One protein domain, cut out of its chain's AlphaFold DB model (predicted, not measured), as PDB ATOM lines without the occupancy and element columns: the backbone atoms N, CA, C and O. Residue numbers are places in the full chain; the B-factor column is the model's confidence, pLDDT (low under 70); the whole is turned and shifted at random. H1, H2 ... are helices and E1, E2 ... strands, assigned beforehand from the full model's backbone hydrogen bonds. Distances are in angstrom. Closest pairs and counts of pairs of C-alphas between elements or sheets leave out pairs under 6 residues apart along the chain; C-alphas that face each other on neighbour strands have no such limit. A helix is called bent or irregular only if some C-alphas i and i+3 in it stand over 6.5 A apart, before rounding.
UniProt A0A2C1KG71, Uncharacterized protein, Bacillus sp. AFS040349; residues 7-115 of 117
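This is residues 7 to 115 of the 117 residues of an uncharacterized protein of Bacillus sp. AFS040349 (UniProt A0A2C1KG71). A strongly twisted sheet of five strands curls round helix H2, and H1, joined to H2 by one residue, crosses over E2 and E3. The long, bent E3 has E1 and E2 on one side and E4, then E5, on the other. The printed part has 109 residues, with two named helices, H1 and H2, followed along the chain by five named strands; the class is mixed, helices and strands, and the sheet is branched, with the antiparallel neighbour pairs E1 and E3, E2 and E3, E3 and E4, and E4 and E5. It is compact, with a radius of gyration of the C-alphas of 14.2 A and spans of 40 by 30 by 23 A.

H1, residues 7 to 16, begins at C-alpha 7 (223.210, 197.880, 225.534) and is 14.0 A long. H2, residues 18 to 29, is 16.7 A long. E1 is residues 34 to 38, 11.5 A, and E2 residues 46 to 49, 10.2 A. E3, residues 63 to 73, is 29.5 A long and bends by 54 degrees at residue 68. E4, residues 81 to 88, is 21.4 A long. E5, residues 105 to 113, 23.2 A, bends by 58 degrees at residue 108 and ends at C-alpha 113 (207.464, 211.987, 235.117).

H1 is on the sheet, its closest C-alphas to E2 being Gly 10 and Val 46, 6.8 A. H2 is on it too; Lys 26 and Ile 34 are its closest C-alphas to E1, 6.5 A. E2 to E5 form a meander, each strand the antiparallel neighbour of the one before: N 48 and O 64 are 2.9 A apart, N 65 and O 86 2.8 A, N 83 and O 111 2.8 A. E1 and E3 are antiparallel, N 38 and O 70 3.0 A apart. Every O i to N i+4 pair in H1 and H2 is within hydrogen-bond range.

The C-alphas farthest apart, of Lys 55 and Asp 75, are 42.2 A apart. The printed part has no cut. The links E2 to E3 and E4 to E5 are long. Residues 7, 52, 53 and 55 have pLDDT under 70.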
ATOM      1  N   GLN A   7     224.547 198.309 225.148       68.12
ATOM      2  CA  GLN A   7     223.210 197.880 225.534       68.12
ATOM      3  C   GLN A   7     223.226 196.535 226.275       68.12
ATOM      4  O   GLN A   7     222.504 196.387 227.253       68.12
ATOM      5  N   LEU A   8     224.076 195.581 225.869       74.25
ATOM      6  CA  LEU A   8     224.205 194.287 226.562       74.25
ATOM      7  C   LEU A   8     224.786 194.444 227.966       74.25
ATOM      8  O   LEU A   8     224.212 193.950 228.931       74.25
ATOM      9  N   PHE A   9     225.900 195.174 228.079       76.75
ATOM     10  CA  PHE A   9     226.488 195.497 229.378       76.75
ATOM     11  C   PHE A   9     225.492 196.266 230.247       76.75
ATOM     12  O   PHE A   9     225.438 196.076 231.458       76.75
ATOM     13  N   GLY A  10     224.658 197.088 229.614       76.19
ATOM     14  CA  GLY A  10     223.651 197.830 230.323       76.19
ATOM     15  C   GLY A  10     222.517 197.008 230.889       76.19
ATOM     16  O   GLY A  10     222.224 197.076 232.080       76.19
ATOM     17  N   ASN A  11     221.931 196.154 230.070       80.94
ATOM     18  CA  ASN A  11     220.906 195.239 230.548       80.94
ATOM     19  C   ASN A  11     221.459 194.343 231.666       80.94
ATOM     20  O   ASN A  11     220.834 194.239 232.715       80.94
ATOM     21  N   PHE A  12     222.688 193.832 231.515       84.75
ATOM     22  CA  PHE A  12     223.362 193.071 232.571       84.75
ATOM     23  C   PHE A  12     223.470 193.854 233.885       84.75
ATOM     24  O   PHE A  12     223.195 193.324 234.954       84.75
ATOM     25  N   MET A  13     223.845 195.128 233.823       85.44
ATOM     26  CA  MET A  13     223.934 195.974 235.008       85.44
ATOM     27  C   MET A  13     222.558 196.266 235.624       85.44
ATOM     28  O   MET A  13     222.450 196.351 236.842       85.44
ATOM     29  N   LEU A  14     221.501 196.414 234.822       87.50
ATOM     30  CA  LEU A  14     220.141 196.534 235.357       87.50
ATOM     31  C   LEU A  14     219.714 195.272 236.101       87.50
ATOM     32  O   LEU A  14     219.136 195.389 237.179       87.50
ATOM     33  N   ASP A  15     220.035 194.099 235.562       88.75
ATOM     34  CA  ASP A  15     219.756 192.821 236.215       88.75
ATOM     35  C   ASP A  15     220.560 192.689 237.513       88.75
ATOM     36  O   ASP A  15     220.018 192.327 238.559       88.75
ATOM     37  N   LEU A  16     221.840 193.069 237.471       90.00
ATOM     38  CA  LEU A  16     222.756 193.005 238.606       90.00
ATOM     39  C   LEU A  16     222.275 193.848 239.798       90.00
ATOM     40  O   LEU A  16     222.413 193.426 240.943       90.00
ATOM     41  N   TYR A  17     221.676 195.013 239.533       90.50
ATOM     42  CA  TYR A  17     221.160 195.933 240.555       90.50
ATOM     43  C   TYR A  17     219.628 195.922 240.671       90.50
ATOM     44  O   TYR A  17     219.050 196.821 241.288       90.50
ATOM     45  N   HIS A  18     218.948 194.916 240.110       91.44
ATOM     46  CA  HIS A  18     217.485 194.875 240.026       91.44
ATOM     47  C   HIS A  18     216.808 195.054 241.390       91.44
ATOM     48  O   HIS A  18     215.871 195.840 241.531       91.44
ATOM     49  N   LYS A  19     217.305 194.355 242.418       91.00
ATOM     50  CA  LYS A  19     216.750 194.411 243.776       91.00
ATOM     51  C   LYS A  19     216.795 195.827 244.352       91.00
ATOM     52  O   LYS A  19     215.801 196.295 244.902       91.00
ATOM     53  N   ASP A  20     217.926 196.509 244.225       91.12
ATOM     54  CA  ASP A  20     218.083 197.855 244.767       91.12
ATOM     55  C   ASP A  20     217.307 198.898 243.959       91.12
ATOM     56  O   ASP A  20     216.704 199.801 244.537       91.12
ATOM     57  N   ILE A  21     217.243 198.735 242.635       93.00
ATOM     58  CA  ILE A  21     216.375 199.535 241.763       93.00
ATOM     59  C   ILE A  21     214.914 199.397 242.210       93.00
ATOM     60  O   ILE A  21     214.248 200.406 242.446       93.00
ATOM     61  N   MET A  22     214.427 198.168 242.408       94.12
ATOM     62  CA  MET A  22     213.075 197.910 242.911       94.12
ATOM     63  C   MET A  22     212.835 198.543 244.282       94.12
ATOM     64  O   MET A  22     211.777 199.127 244.500       94.12
ATOM     65  N   ASN A  23     213.807 198.475 245.197       92.44
ATOM     66  CA  ASN A  23     213.700 199.120 246.506       92.44
ATOM     67  C   ASN A  23     213.573 200.643 246.377       92.44
ATOM     68  O   ASN A  23     212.726 201.241 247.034       92.44
ATOM     69  N   HIS A  24     214.369 201.279 245.511       91.62
ATOM     70  CA  HIS A  24     214.269 202.717 245.265       91.62
ATOM     71  C   HIS A  24     212.901 203.126 244.714       91.62
ATOM     72  O   HIS A  24     212.334 204.109 245.183       91.62
ATOM     73  N   ILE A  25     212.359 202.362 243.765       92.50
ATOM     74  CA  ILE A  25     211.028 202.608 243.198       92.50
ATOM     75  C   ILE A  25     209.949 202.454 244.274       92.50
ATOM     76  O   ILE A  25     209.149 203.365 244.471       92.50
ATOM     77  N   LYS A  26     209.936 201.331 245.001       92.44
ATOM     78  CA  LYS A  26     208.937 201.067 246.049       92.44
ATOM     79  C   LYS A  26     208.954 202.130 247.140       92.44
ATOM     80  O   LYS A  26     207.895 202.584 247.552       92.44
ATOM     81  N   ASN A  27     210.144 202.561 247.556       91.38
ATOM     82  CA  ASN A  27     210.294 203.632 248.538       91.38
ATOM     83  C   ASN A  27     209.778 204.977 248.012       91.38
ATOM     84  O   ASN A  27     209.220 205.741 248.785       91.38
ATOM     85  N   TYR A  28     209.964 205.278 246.723       91.25
ATOM     86  CA  TYR A  28     209.480 206.527 246.131       91.25
ATOM     87  C   TYR A  28     207.949 206.589 246.056       91.25
ATOM     88  O   TYR A  28     207.366 207.621 246.366       91.25
ATOM     89  N   TYR A  29     207.304 205.499 245.634       89.06
ATOM     90  CA  TYR A  29     205.842 205.441 245.518       89.06
ATOM     91  C   TYR A  29     205.133 205.097 246.833       89.06
ATOM     92  O   TYR A  29     203.907 205.150 246.873       89.06
ATOM     93  N   GLU A  30     205.881 204.706 247.869       91.31
ATOM     94  CA  GLU A  30     205.350 204.164 249.127       91.31
ATOM     95  C   GLU A  30     204.339 203.018 248.892       91.31
ATOM     96  O   GLU A  30     203.375 202.846 249.638       91.31
ATOM     97  N   ASP A  31     204.551 202.225 247.830       86.69
ATOM     98  CA  ASP A  31     203.599 201.210 247.366       86.69
ATOM     99  C   ASP A  31     204.275 199.864 247.064       86.69
ATOM    100  O   ASP A  31     205.079 199.715 246.138       86.69
ATOM    101  N   GLU A  32     203.898 198.841 247.832       82.50
ATOM    102  CA  GLU A  32     204.365 197.465 247.646       82.50
ATOM    103  C   GLU A  32     203.708 196.742 246.457       82.50
ATOM    104  O   GLU A  32     204.154 195.652 246.082       82.50
ATOM    105  N   LYS A  33     202.662 197.319 245.850       88.31
ATOM    106  CA  LYS A  33     201.981 196.750 244.675       88.31
ATOM    107  C   LYS A  33     202.850 196.769 243.424       88.31
ATOM    108  O   LYS A  33     202.638 195.919 242.553       88.31
ATOM    109  N   ILE A  34     203.842 197.661 243.368       91.44
ATOM    110  CA  ILE A  34     204.834 197.693 242.294       91.44
ATOM    111  C   ILE A  34     205.659 196.408 242.363       91.44
ATOM    112  O   ILE A  34     206.392 196.157 243.327       91.44
ATOM    113  N   ASN A  35     205.545 195.573 241.336       92.81
ATOM    114  CA  ASN A  35     206.162 194.247 241.302       92.81
ATOM    115  C   ASN A  35     207.248 194.108 240.232       92.81
ATOM    116  O   ASN A  35     207.916 193.078 240.189       92.81
ATOM    117  N   GLY A  36     207.443 195.132 239.407       93.38
ATOM    118  CA  GLY A  36     208.493 195.159 238.407       93.38
ATOM    119  C   GLY A  36     208.627 196.523 237.750       93.38
ATOM    120  O   GLY A  36     207.998 197.508 238.144       93.38
ATOM    121  N   TYR A  37     209.462 196.558 236.722       93.38
ATOM    122  CA  TYR A  37     209.560 197.675 235.801       93.38
ATOM    123  C   TYR A  37     209.907 197.158 234.408       93.38
ATOM    124  O   TYR A  37     210.537 196.111 234.259       93.38
ATOM    125  N   SER A  38     209.527 197.911 233.385       90.31
ATOM    126  CA  SER A  38     209.993 197.706 232.014       90.31
ATOM    127  C   SER A  38     210.850 198.881 231.551       90.31
ATOM    128  O   SER A  38     210.976 199.895 232.240       90.31
ATOM    129  N   MET A  39     211.479 198.746 230.388       87.69
ATOM    130  CA  MET A  39     212.162 199.854 229.727       87.69
ATOM    131  C   MET A  39     211.250 200.468 228.660       87.69
ATOM    132  O   MET A  39     210.608 199.714 227.926       87.69
ATOM    133  N   PRO A  40     211.203 201.807 228.523       85.81
ATOM    134  CA  PRO A  40     210.542 202.437 227.388       85.81
ATOM    135  C   PRO A  40     211.169 201.976 226.070       85.81
ATOM    136  O   PRO A  40     212.387 201.796 225.983       85.81
ATOM    137  N   GLU A  41     210.350 201.838 225.029       81.44
ATOM    138  CA  GLU A  41     210.828 201.468 223.698       81.44
ATOM    139  C   GLU A  41     211.896 202.454 223.195       81.44
ATOM    140  O   GLU A  41     211.806 203.666 223.396       81.44
ATOM    141  N   GLY A  42     212.959 201.921 222.587       77.56
ATOM    142  CA  GLY A  42     214.083 202.713 222.085       77.56
ATOM    143  C   GLY A  42     215.007 203.294 223.163       77.56
ATOM    144  O   GLY A  42     216.056 203.842 222.819       77.56
ATOM    145  N   ASN A  43     214.687 203.152 224.454       78.75
ATOM    146  CA  ASN A  43     215.578 203.577 225.525       78.75
ATOM    147  C   ASN A  43     216.682 202.535 225.745       78.75
ATOM    148  O   ASN A  43     216.420 201.337 225.851       78.75
ATOM    149  N   LYS A  44     217.930 202.997 225.815       80.25
ATOM    150  CA  LYS A  44     219.089 202.164 226.135       80.25
ATOM    151  C   LYS A  44     219.713 202.703 227.415       80.25
ATOM    152  O   LYS A  44     219.940 203.913 227.488       80.25
ATOM    153  N   PRO A  45     220.029 201.850 228.401       81.56
ATOM    154  CA  PRO A  45     220.659 202.342 229.606       81.56
ATOM    155  C   PRO A  45     222.083 202.786 229.251       81.56
ATOM    156  O   PRO A  45     222.777 202.153 228.448       81.56
ATOM    157  N   VAL A  46     222.502 203.916 229.811       83.50
ATOM    158  CA  VAL A  46     223.787 204.551 229.514       83.50
ATOM    159  C   VAL A  46     224.734 204.338 230.686       83.50
ATOM    160  O   VAL A  46     224.355 204.520 231.842       83.50
ATOM    161  N   TYR A  47     225.982 203.996 230.370       79.69
ATOM    162  CA  TYR A  47     227.039 203.751 231.347       79.69
ATOM    163  C   TYR A  47     228.196 204.676 231.070       79.69
ATOM    164  O   TYR A  47     228.732 204.714 229.963       79.69
ATOM    165  N   ILE A  48     228.587 205.404 232.103       82.56
ATOM    166  CA  ILE A  48     229.628 206.412 232.029       82.56
ATOM    167  C   ILE A  48     230.670 206.057 233.080       82.56
ATOM    168  O   ILE A  48     230.325 205.896 234.247       82.56
ATOM    169  N   ARG A  49     231.941 205.925 232.689       82.81
ATOM    170  CA  ARG A  49     233.026 205.777 233.669       82.81
ATOM    171  C   ARG A  49     233.097 207.040 234.527       82.81
ATOM    172  O   ARG A  49     233.060 208.152 234.001       82.81
ATOM    173  N   THR A  50     233.178 206.878 235.839       80.50
ATOM    174  CA  THR A  50     233.231 208.009 236.783       80.50
ATOM    175  C   THR A  50     234.503 208.827 236.618       80.50
ATOM    176  O   THR A  50     234.416 210.054 236.616       80.50
ATOM    177  N   SER A  51     235.624 208.150 236.330       72.62
ATOM    178  CA  SER A  51     236.955 208.732 236.105       72.62
ATOM    179  C   SER A  51     237.015 209.810 235.017       72.62
ATOM    180  O   SER A  51     238.027 210.484 234.863       72.62
ATOM    181  N   THR A  52     235.980 209.924 234.182       67.06
ATOM    182  CA  THR A  52     235.927 210.912 233.102       67.06
ATOM    183  C   THR A  52     234.954 212.055 233.366       67.06
ATOM    184  O   THR A  52     235.023 213.042 232.645       67.06
ATOM    185  N   ASN A  53     234.033 211.947 234.334       60.72
ATOM    186  CA  ASN A  53     232.864 212.840 234.381       60.72
ATOM    187  C   ASN A  53     232.381 213.269 235.776       60.72
ATOM    188  O   ASN A  53     231.548 214.171 235.840       60.72
ATOM    189  N   LEU A  54     232.837 212.663 236.880       70.69
ATOM    190  CA  LEU A  54     232.289 212.953 238.214       70.69
ATOM    191  C   LEU A  54     233.361 212.919 239.311       70.69
ATOM    192  O   LEU A  54     233.554 211.902 239.984       70.69
ATOM    193  N   LYS A  55     233.987 214.082 239.528       65.38
ATOM    194  CA  LYS A  55     234.756 214.366 240.748       65.38
ATOM    195  C   LYS A  55     233.818 214.176 241.952       65.38
ATOM    196  O   LYS A  55     232.643 214.517 241.850       65.38
ATOM    197  N   ASP A  56     234.299 213.552 243.025       74.81
ATOM    198  CA  ASP A  56     233.576 213.159 244.261       74.81
ATOM    199  C   ASP A  56     232.882 211.782 244.252       74.81
ATOM    200  O   ASP A  56     232.584 211.234 245.315       74.81
ATOM    201  N   VAL A  57     232.621 211.186 243.084       76.75
ATOM    202  CA  VAL A  57     232.011 209.840 242.984       76.75
ATOM    203  C   VAL A  57     233.041 208.786 242.566       76.75
ATOM    204  O   VAL A  57     232.930 207.624 242.960       76.75
ATOM    205  N   GLU A  58     234.063 209.197 241.811       76.31
ATOM    206  CA  GLU A  58     235.078 208.319 241.214       76.31
ATOM    207  C   GLU A  58     235.947 207.547 242.212       76.31
ATOM    208  O   GLU A  58     236.375 206.438 241.906       76.31
ATOM    209  N   GLU A  59     236.156 208.068 243.424       82.12
ATOM    210  CA  GLU A  59     236.956 207.384 244.450       82.12
ATOM    211  C   GLU A  59     236.271 206.123 244.996       82.12
ATOM    212  O   GLU A  59     236.930 205.215 245.504       82.12
ATOM    213  N   GLN A  60     234.939 206.059 244.912       87.19
ATOM    214  CA  GLN A  60     234.159 204.962 245.485       87.19
ATOM    215  C   GLN A  60     233.473 204.087 244.446       87.19
ATOM    216  O   GLN A  60     233.188 202.931 244.757       87.19
ATOM    217  N   PHE A  61     233.196 204.607 243.254       90.75
ATOM    218  CA  PHE A  61     232.430 203.902 242.234       90.75
ATOM    219  C   PHE A  61     233.099 204.048 240.878       90.75
ATOM    220  O   PHE A  61     233.493 205.149 240.507       90.75
ATOM    221  N   SER A  62     233.159 202.966 240.108       89.88
ATOM    222  CA  SER A  62     233.747 202.957 238.764       89.88
ATOM    223  C   SER A  62     232.816 203.494 237.670       89.88
ATOM    224  O   SER A  62     233.288 203.944 236.620       89.88
ATOM    225  N   TYR A  63     231.493 203.451 237.875       89.56
ATOM    226  CA  TYR A  63     230.523 203.817 236.838       89.56
ATOM    227  C   TYR A  63     229.341 204.620 237.375       89.56
ATOM    228  O   TYR A  63     228.941 204.483 238.529       89.56
ATOM    229  N   VAL A  64     228.733 205.400 236.483       90.12
ATOM    230  CA  VAL A  64     227.365 205.890 236.620       90.12
ATOM    231  C   VAL A  64     226.478 205.248 235.574       90.12
ATOM    232  O   VAL A  64     226.732 205.344 234.373       90.12
ATOM    233  N   LEU A  65     225.425 204.608 236.064       89.75
ATOM    234  CA  LEU A  65     224.323 204.054 235.306       89.75
ATOM    235  C   LEU A  65     223.195 205.087 235.249       89.75
ATOM    236  O   LEU A  65     222.627 205.443 236.280       89.75
ATOM    237  N   LYS A  66     222.853 205.539 234.042       90.88
ATOM    238  CA  LYS A  66     221.625 206.284 233.763       90.88
ATOM    239  C   LYS A  66     220.632 205.368 233.057       90.88
ATOM    240  O   LYS A  66     220.912 204.895 231.958       90.88
ATOM    241  N   THR A  67     219.472 205.137 233.658       90.12
ATOM    242  CA  THR A  67     218.418 204.304 233.065       90.12
ATOM    243  C   THR A  67     217.058 204.953 233.230       90.12
ATOM    244  O   THR A  67     216.795 205.562 234.265       90.12
ATOM    245  N   THR A  68     216.197 204.814 232.227       92.94
ATOM    246  CA  THR A  68     214.781 205.156 232.347       92.94
ATOM    247  C   THR A  68     213.965 203.876 232.345       92.94
ATOM    248  O   THR A  68     214.140 203.022 231.478       92.94
ATOM    249  N   ILE A  69     213.054 203.774 233.300       93.38
ATOM    250  CA  ILE A  69     212.213 202.611 233.538       93.38
ATOM    251  C   ILE A  69     210.759 203.039 233.742       93.38
ATOM    252  O   ILE A  69     210.467 204.190 234.073       93.38
ATOM    253  N   LEU A  70     209.851 202.096 233.534       94.69
ATOM    254  CA  LEU A  70     208.414 202.233 233.718       94.69
ATOM    255  C   LEU A  70     208.008 201.290 234.854       94.69
ATOM    256  O   LEU A  70     207.886 200.092 234.607       94.69
ATOM    257  N   PRO A  71     207.887 201.779 236.100       95.00
ATOM    258  CA  PRO A  71     207.384 200.980 237.211       95.00
ATOM    259  C   PRO A  71     205.979 200.460 236.931       95.00
ATOM    260  O   PRO A  71     205.113 201.228 236.497       95.00
ATOM    261  N   THR A  72     205.759 199.183 237.223       94.69
ATOM    262  CA  THR A  72     204.516 198.490 236.883       94.69
ATOM    263  C   THR A  72     203.957 197.742 238.090       94.69
ATOM    264  O   THR A  72     204.697 197.104 238.847       94.69
ATOM    265  N   ASP A  73     202.641 197.818 238.254       92.44
ATOM    266  CA  ASP A  73     201.886 197.018 239.213       92.44
ATOM    267  C   ASP A  73     201.655 195.587 238.691       92.44
ATOM    268  O   ASP A  73     201.821 195.284 237.507       92.44
ATOM    269  N   LYS A  74     201.190 194.690 239.571       88.12
ATOM    270  CA  LYS A  74     200.869 193.292 239.216       88.12
ATOM    271  C   LYS A  74     199.870 193.133 238.068       88.12
ATOM    272  O   LYS A  74     199.886 192.096 237.411       88.12
ATOM    273  N   ASP A  75     198.999 194.111 237.859       90.25
ATOM    274  CA  ASP A  75     197.979 194.112 236.807       90.25
ATOM    275  C   ASP A  75     198.470 194.712 235.477       90.25
ATOM    276  O   ASP A  75     197.710 194.775 234.514       90.25
ATOM    277  N   GLY A  76     199.738 195.128 235.401       88.62
ATOM    278  CA  GLY A  76     200.313 195.761 234.217       88.62
ATOM    279  C   GLY A  76     200.157 197.284 234.179       88.62
ATOM    280  O   GLY A  76     200.621 197.907 233.223       88.62
ATOM    281  N   THR A  77     199.551 197.909 235.195       91.50
ATOM    282  CA  THR A  77     199.408 199.369 235.262       91.50
ATOM    283  C   THR A  77     200.771 200.042 235.413       91.50
ATOM    284  O   THR A  77     201.482 199.807 236.388       91.50
ATOM    285  N   ILE A  78     201.122 200.922 234.470       93.19
ATOM    286  CA  ILE A  78     202.333 201.752 234.545       93.19
ATOM    287  C   ILE A  78     202.065 202.952 235.461       93.19
ATOM    288  O   ILE A  78     201.118 203.709 235.246       93.19
ATOM    289  N   ARG A  79     202.916 203.148 236.472       90.19
ATOM    290  CA  ARG A  79     202.764 204.215 237.482       90.19
ATOM    291  C   ARG A  79     203.372 205.553 237.083       90.19
ATOM    292  O   ARG A  79     203.009 206.587 237.634       90.19
ATOM    293  N   GLY A  80     204.315 205.534 236.156       92.44
ATOM    294  CA  GLY A  80     205.151 206.683 235.863       92.44
ATOM    295  C   GLY A  80     206.279 206.308 234.926       92.44
ATOM    296  O   GLY A  80     206.480 205.141 234.580       92.44
ATOM    297  N   LYS A  81     207.057 207.315 234.560       94.19
ATOM    298  CA  LYS A  81     208.349 207.157 233.916       94.19
ATOM    299  C   LYS A  81     209.412 207.688 234.862       94.19
ATOM    300  O   LYS A  81     209.390 208.847 235.263       94.19
ATOM    301  N   VAL A  82     210.334 206.817 235.240       94.00
ATOM    302  CA  VAL A  82     211.369 207.102 236.235       94.00
ATOM    303  C   VAL A  82     212.723 207.056 235.555       94.00
ATOM    304  O   VAL A  82     213.030 206.079 234.884       94.00
ATOM    305  N   THR A  83     213.555 208.079 235.747       94.31
ATOM    306  CA  THR A  83     214.967 208.046 235.350       94.31
ATOM    307  C   THR A  83     215.859 208.026 236.586       94.31
ATOM    308  O   THR A  83     215.821 208.932 237.419       94.31
ATOM    309  N   LEU A  84     216.678 206.981 236.695       94.06
ATOM    310  CA  LEU A  84     217.625 206.760 237.782       94.06
ATOM    311  C   LEU A  84     219.043 207.077 237.319       94.06
ATOM    312  O   LEU A  84     219.454 206.659 236.237       94.06
ATOM    313  N   TYR A  85     219.797 207.755 238.181       92.25
ATOM    314  CA  TYR A  85     221.236 207.962 238.043       92.25
ATOM    315  C   TYR A  85     221.908 207.290 239.235       92.25
ATOM    316  O   TYR A  85     221.766 207.745 240.370       92.25
ATOM    317  N   LEU A  86     222.610 206.193 238.988       92.12
ATOM    318  CA  LEU A  86     223.159 205.311 240.010       92.12
ATOM    319  C   LEU A  86     224.679 205.290 239.881       92.12
ATOM    320  O   LEU A  86     225.190 204.889 238.839       92.12
ATOM    321  N   ALA A  87     225.406 205.688 240.922       91.81
ATOM    322  CA  ALA A  87     226.821 205.357 241.040       91.81
ATOM    323  C   ALA A  87     226.923 203.882 241.424       91.81
ATOM    324  O   ALA A  87     226.247 203.459 242.362       91.81
ATOM    325  N   VAL A  88     227.720 203.101 240.705       91.62
ATOM    326  CA  VAL A  88     227.779 201.644 240.859       91.62
ATOM    327  C   VAL A  88     229.214 201.140 240.805       91.62
ATOM    328  O   VAL A  88     230.042 201.636 240.036       91.62
ATOM    329  N   GLU A  89     229.490 200.123 241.614       92.38
ATOM    330  CA  GLU A  89     230.763 199.418 241.661       92.38
ATOM    331  C   GLU A  89     230.528 197.911 241.453       92.38
ATOM    332  O   GLU A  89     230.341 197.171 242.422       92.38
ATOM    333  N   PRO A  90     230.496 197.441 240.187       88.44
ATOM    334  CA  PRO A  90     230.138 196.063 239.842       88.44
ATOM    335  C   PRO A  90     230.991 195.009 240.543       88.44
ATOM    336  O   PRO A  90     230.479 193.950 240.897       88.44
ATOM    337  N   SER A  91     232.278 195.307 240.762       88.00
ATOM    338  CA  SER A  91     233.217 194.378 241.400       88.00
ATOM    339  C   SER A  91     232.771 193.950 242.801       88.00
ATOM    340  O   SER A  91     233.094 192.848 243.237       88.00
ATOM    341  N   ARG A  92     231.955 194.776 243.463       88.69
ATOM    342  CA  ARG A  92     231.531 194.595 244.849       88.69
ATOM    343  C   ARG A  92     230.208 193.854 245.016       88.69
ATOM    344  O   ARG A  92     229.875 193.511 246.144       88.69
ATOM    345  N   VAL A  93     229.429 193.604 243.955       83.81
ATOM    346  CA  VAL A  93     228.038 193.103 244.081       83.81
ATOM    347  C   VAL A  93     227.942 191.756 244.807       83.81
ATOM    348  O   VAL A  93     227.017 191.541 245.589       83.81
ATOM    349  N   ASN A  94     228.931 190.882 244.625       80.19
ATOM    350  CA  ASN A  94     228.971 189.568 245.276       80.19
ATOM    351  C   ASN A  94     229.798 189.544 246.572       80.19
ATOM    352  O   ASN A  94     229.982 188.481 247.164       80.19
ATOM    353  N   GLU A  95     230.318 190.685 247.025       82.25
ATOM    354  CA  GLU A  95     231.088 190.743 248.265       82.25
ATOM    355  C   GLU A  95     230.150 190.747 249.476       82.25
ATOM    356  O   GLU A  95     229.381 191.678 249.704       82.25
ATOM    357  N   THR A  96     230.233 189.696 250.285       72.94
ATOM    358  CA  THR A  96     229.385 189.504 251.471       72.94
ATOM    359  C   THR A  96     229.891 190.242 252.712       72.94
ATOM    360  O   THR A  96     229.113 190.488 253.628       72.94
ATOM    361  N   ASN A  97     231.172 190.631 252.736       80.50
ATOM    362  CA  ASN A  97     231.848 191.245 253.886       80.50
ATOM    363  C   ASN A  97     232.454 192.616 253.548       80.50
ATOM    364  O   ASN A  97     233.568 192.936 253.967       80.50
ATOM    365  N   LEU A  98     231.731 193.430 252.778       81.69
ATOM    366  CA  LEU A  98     232.151 194.797 252.481       81.69
ATOM    367  C   LEU A  98     232.283 195.627 253.767       81.69
ATOM    368  O   LEU A  98     231.342 195.677 254.568       81.69
ATOM    369  N   PRO A  99     233.410 196.340 253.964       82.62
ATOM    370  CA  PRO A  99     233.499 197.379 254.978       82.62
ATOM    371  C   PRO A  99     232.326 198.351 254.837       82.62
ATOM    372  O   PRO A  99     232.028 198.786 253.730       82.62
ATOM    373  N   LYS A 100     231.695 198.757 255.949       77.50
ATOM    374  CA  LYS A 100     230.496 199.631 255.938       77.50
ATOM    375  C   LYS A 100     230.666 200.942 255.158       77.50
ATOM    376  O   LYS A 100     229.677 201.558 254.769       77.50
ATOM    377  N   VAL A 101     231.910 201.393 254.993       81.25
ATOM    378  CA  VAL A 101     232.256 202.617 254.258       81.25
ATOM    379  C   VAL A 101     232.117 202.431 252.747       81.25
ATOM    380  O   VAL A 101     231.852 203.395 252.036       81.25
ATOM    381  N   LEU A 102     232.286 201.199 252.261       83.38
ATOM    382  CA  LEU A 102     232.180 200.851 250.856       83.38
ATOM    383  C   LEU A 102     230.744 200.458 250.539       83.38
ATOM    384  O   LEU A 102     230.105 199.685 251.252       83.38
ATOM    385  N   LYS A 103     230.242 200.992 249.431       85.94
ATOM    386  CA  LYS A 103     228.917 200.671 248.910       85.94
ATOM    387  C   LYS A 103     229.055 200.062 247.524       85.94
ATOM    388  O   LYS A 103     229.967 200.407 246.772       85.94
ATOM    389  N   GLN A 104     228.136 199.157 247.204       89.88
ATOM    390  CA  GLN A 104     227.984 198.595 245.861       89.88
ATOM    391  C   GLN A 104     227.296 199.600 244.935       89.88
ATOM    392  O   GLN A 104     227.637 199.700 243.760       89.88
ATOM    393  N   MET A 105     226.371 200.397 245.483       90.19
ATOM    394  CA  MET A 105     225.727 201.473 244.745       90.19
ATOM    395  C   MET A 105     225.386 202.691 245.606       90.19
ATOM    396  O   MET A 105     225.315 202.626 246.838       90.19
ATOM    397  N   LYS A 106     225.095 203.801 244.929       90.75
ATOM    398  CA  LYS A 106     224.485 205.001 245.497       90.75
ATOM    399  C   LYS A 106     223.563 205.649 244.466       90.75
ATOM    400  O   LYS A 106     223.990 205.949 243.354       90.75
ATOM    401  N   LEU A 107     222.321 205.935 244.854       91.50
ATOM    402  CA  LEU A 107     221.438 206.797 244.071       91.50
ATOM    403  C   LEU A 107     221.979 208.234 244.084       91.50
ATOM    404  O   LEU A 107     222.128 208.838 245.145       91.50
ATOM    405  N   ILE A 108     222.298 208.759 242.904       91.06
ATOM    406  CA  ILE A 108     222.763 210.137 242.694       91.06
ATOM    407  C   ILE A 108     221.563 211.054 242.471       91.06
ATOM    408  O   ILE A 108     221.479 212.126 243.062       91.06
ATOM    409  N   LYS A 109     220.644 210.639 241.592       91.75
ATOM    410  CA  LYS A 109     219.479 211.430 241.196       91.75
ATOM    411  C   LYS A 109     218.316 210.521 240.813       91.75
ATOM    412  O   LYS A 109     218.521 209.472 240.202       91.75
ATOM    413  N   TYR A 110     217.114 210.967 241.157       92.94
ATOM    414  CA  TYR A 110     215.846 210.340 240.809       92.94
ATOM    415  C   TYR A 110     214.971 211.381 240.112       92.94
ATOM    416  O   TYR A 110     214.675 212.427 240.688       92.94
ATOM    417  N   GLU A 111     214.594 211.121 238.866       94.81
ATOM    418  CA  GLU A 111     213.667 211.954 238.099       94.81
ATOM    419  C   GLU A 111     212.382 211.158 237.874       94.81
ATOM    420  O   GLU A 111     212.443 209.995 237.477       94.81
ATOM    421  N   HIS A 112     211.230 211.776 238.121       93.31
ATOM    422  CA  HIS A 112     209.921 211.163 237.916       93.31
ATOM    423  C   HIS A 112     209.070 212.042 237.003       93.31
ATOM    424  O   HIS A 112     208.955 213.247 237.219       93.31
ATOM    425  N   GLU A 113     208.466 211.413 236.003       91.12
ATOM    426  CA  GLU A 113     207.464 211.987 235.117       91.12
ATOM    427  C   GLU A 113     206.174 211.173 235.265       91.12
ATOM    428  O   GLU A 113     206.165 209.959 235.040       91.12
ATOM    429  N   GLU A 114     205.073 211.831 235.628       85.69
ATOM    430  CA  GLU A 114     203.758 211.189 235.638       85.69
ATOM    431  C   GLU A 114     203.341 210.815 234.210       85.69
ATOM    432  O   GLU A 114     203.459 211.621 233.281       85.69
ATOM    433  N   VAL A 115     202.809 209.602 234.021       73.25
ATOM    434  CA  VAL A 115     202.143 209.267 232.757       73.25
ATOM    435  C   VAL A 115     200.795 209.980 232.762       73.25
ATOM    436  O   VAL A 115     199.917 209.642 233.557       73.25
TER     437      VAL A 115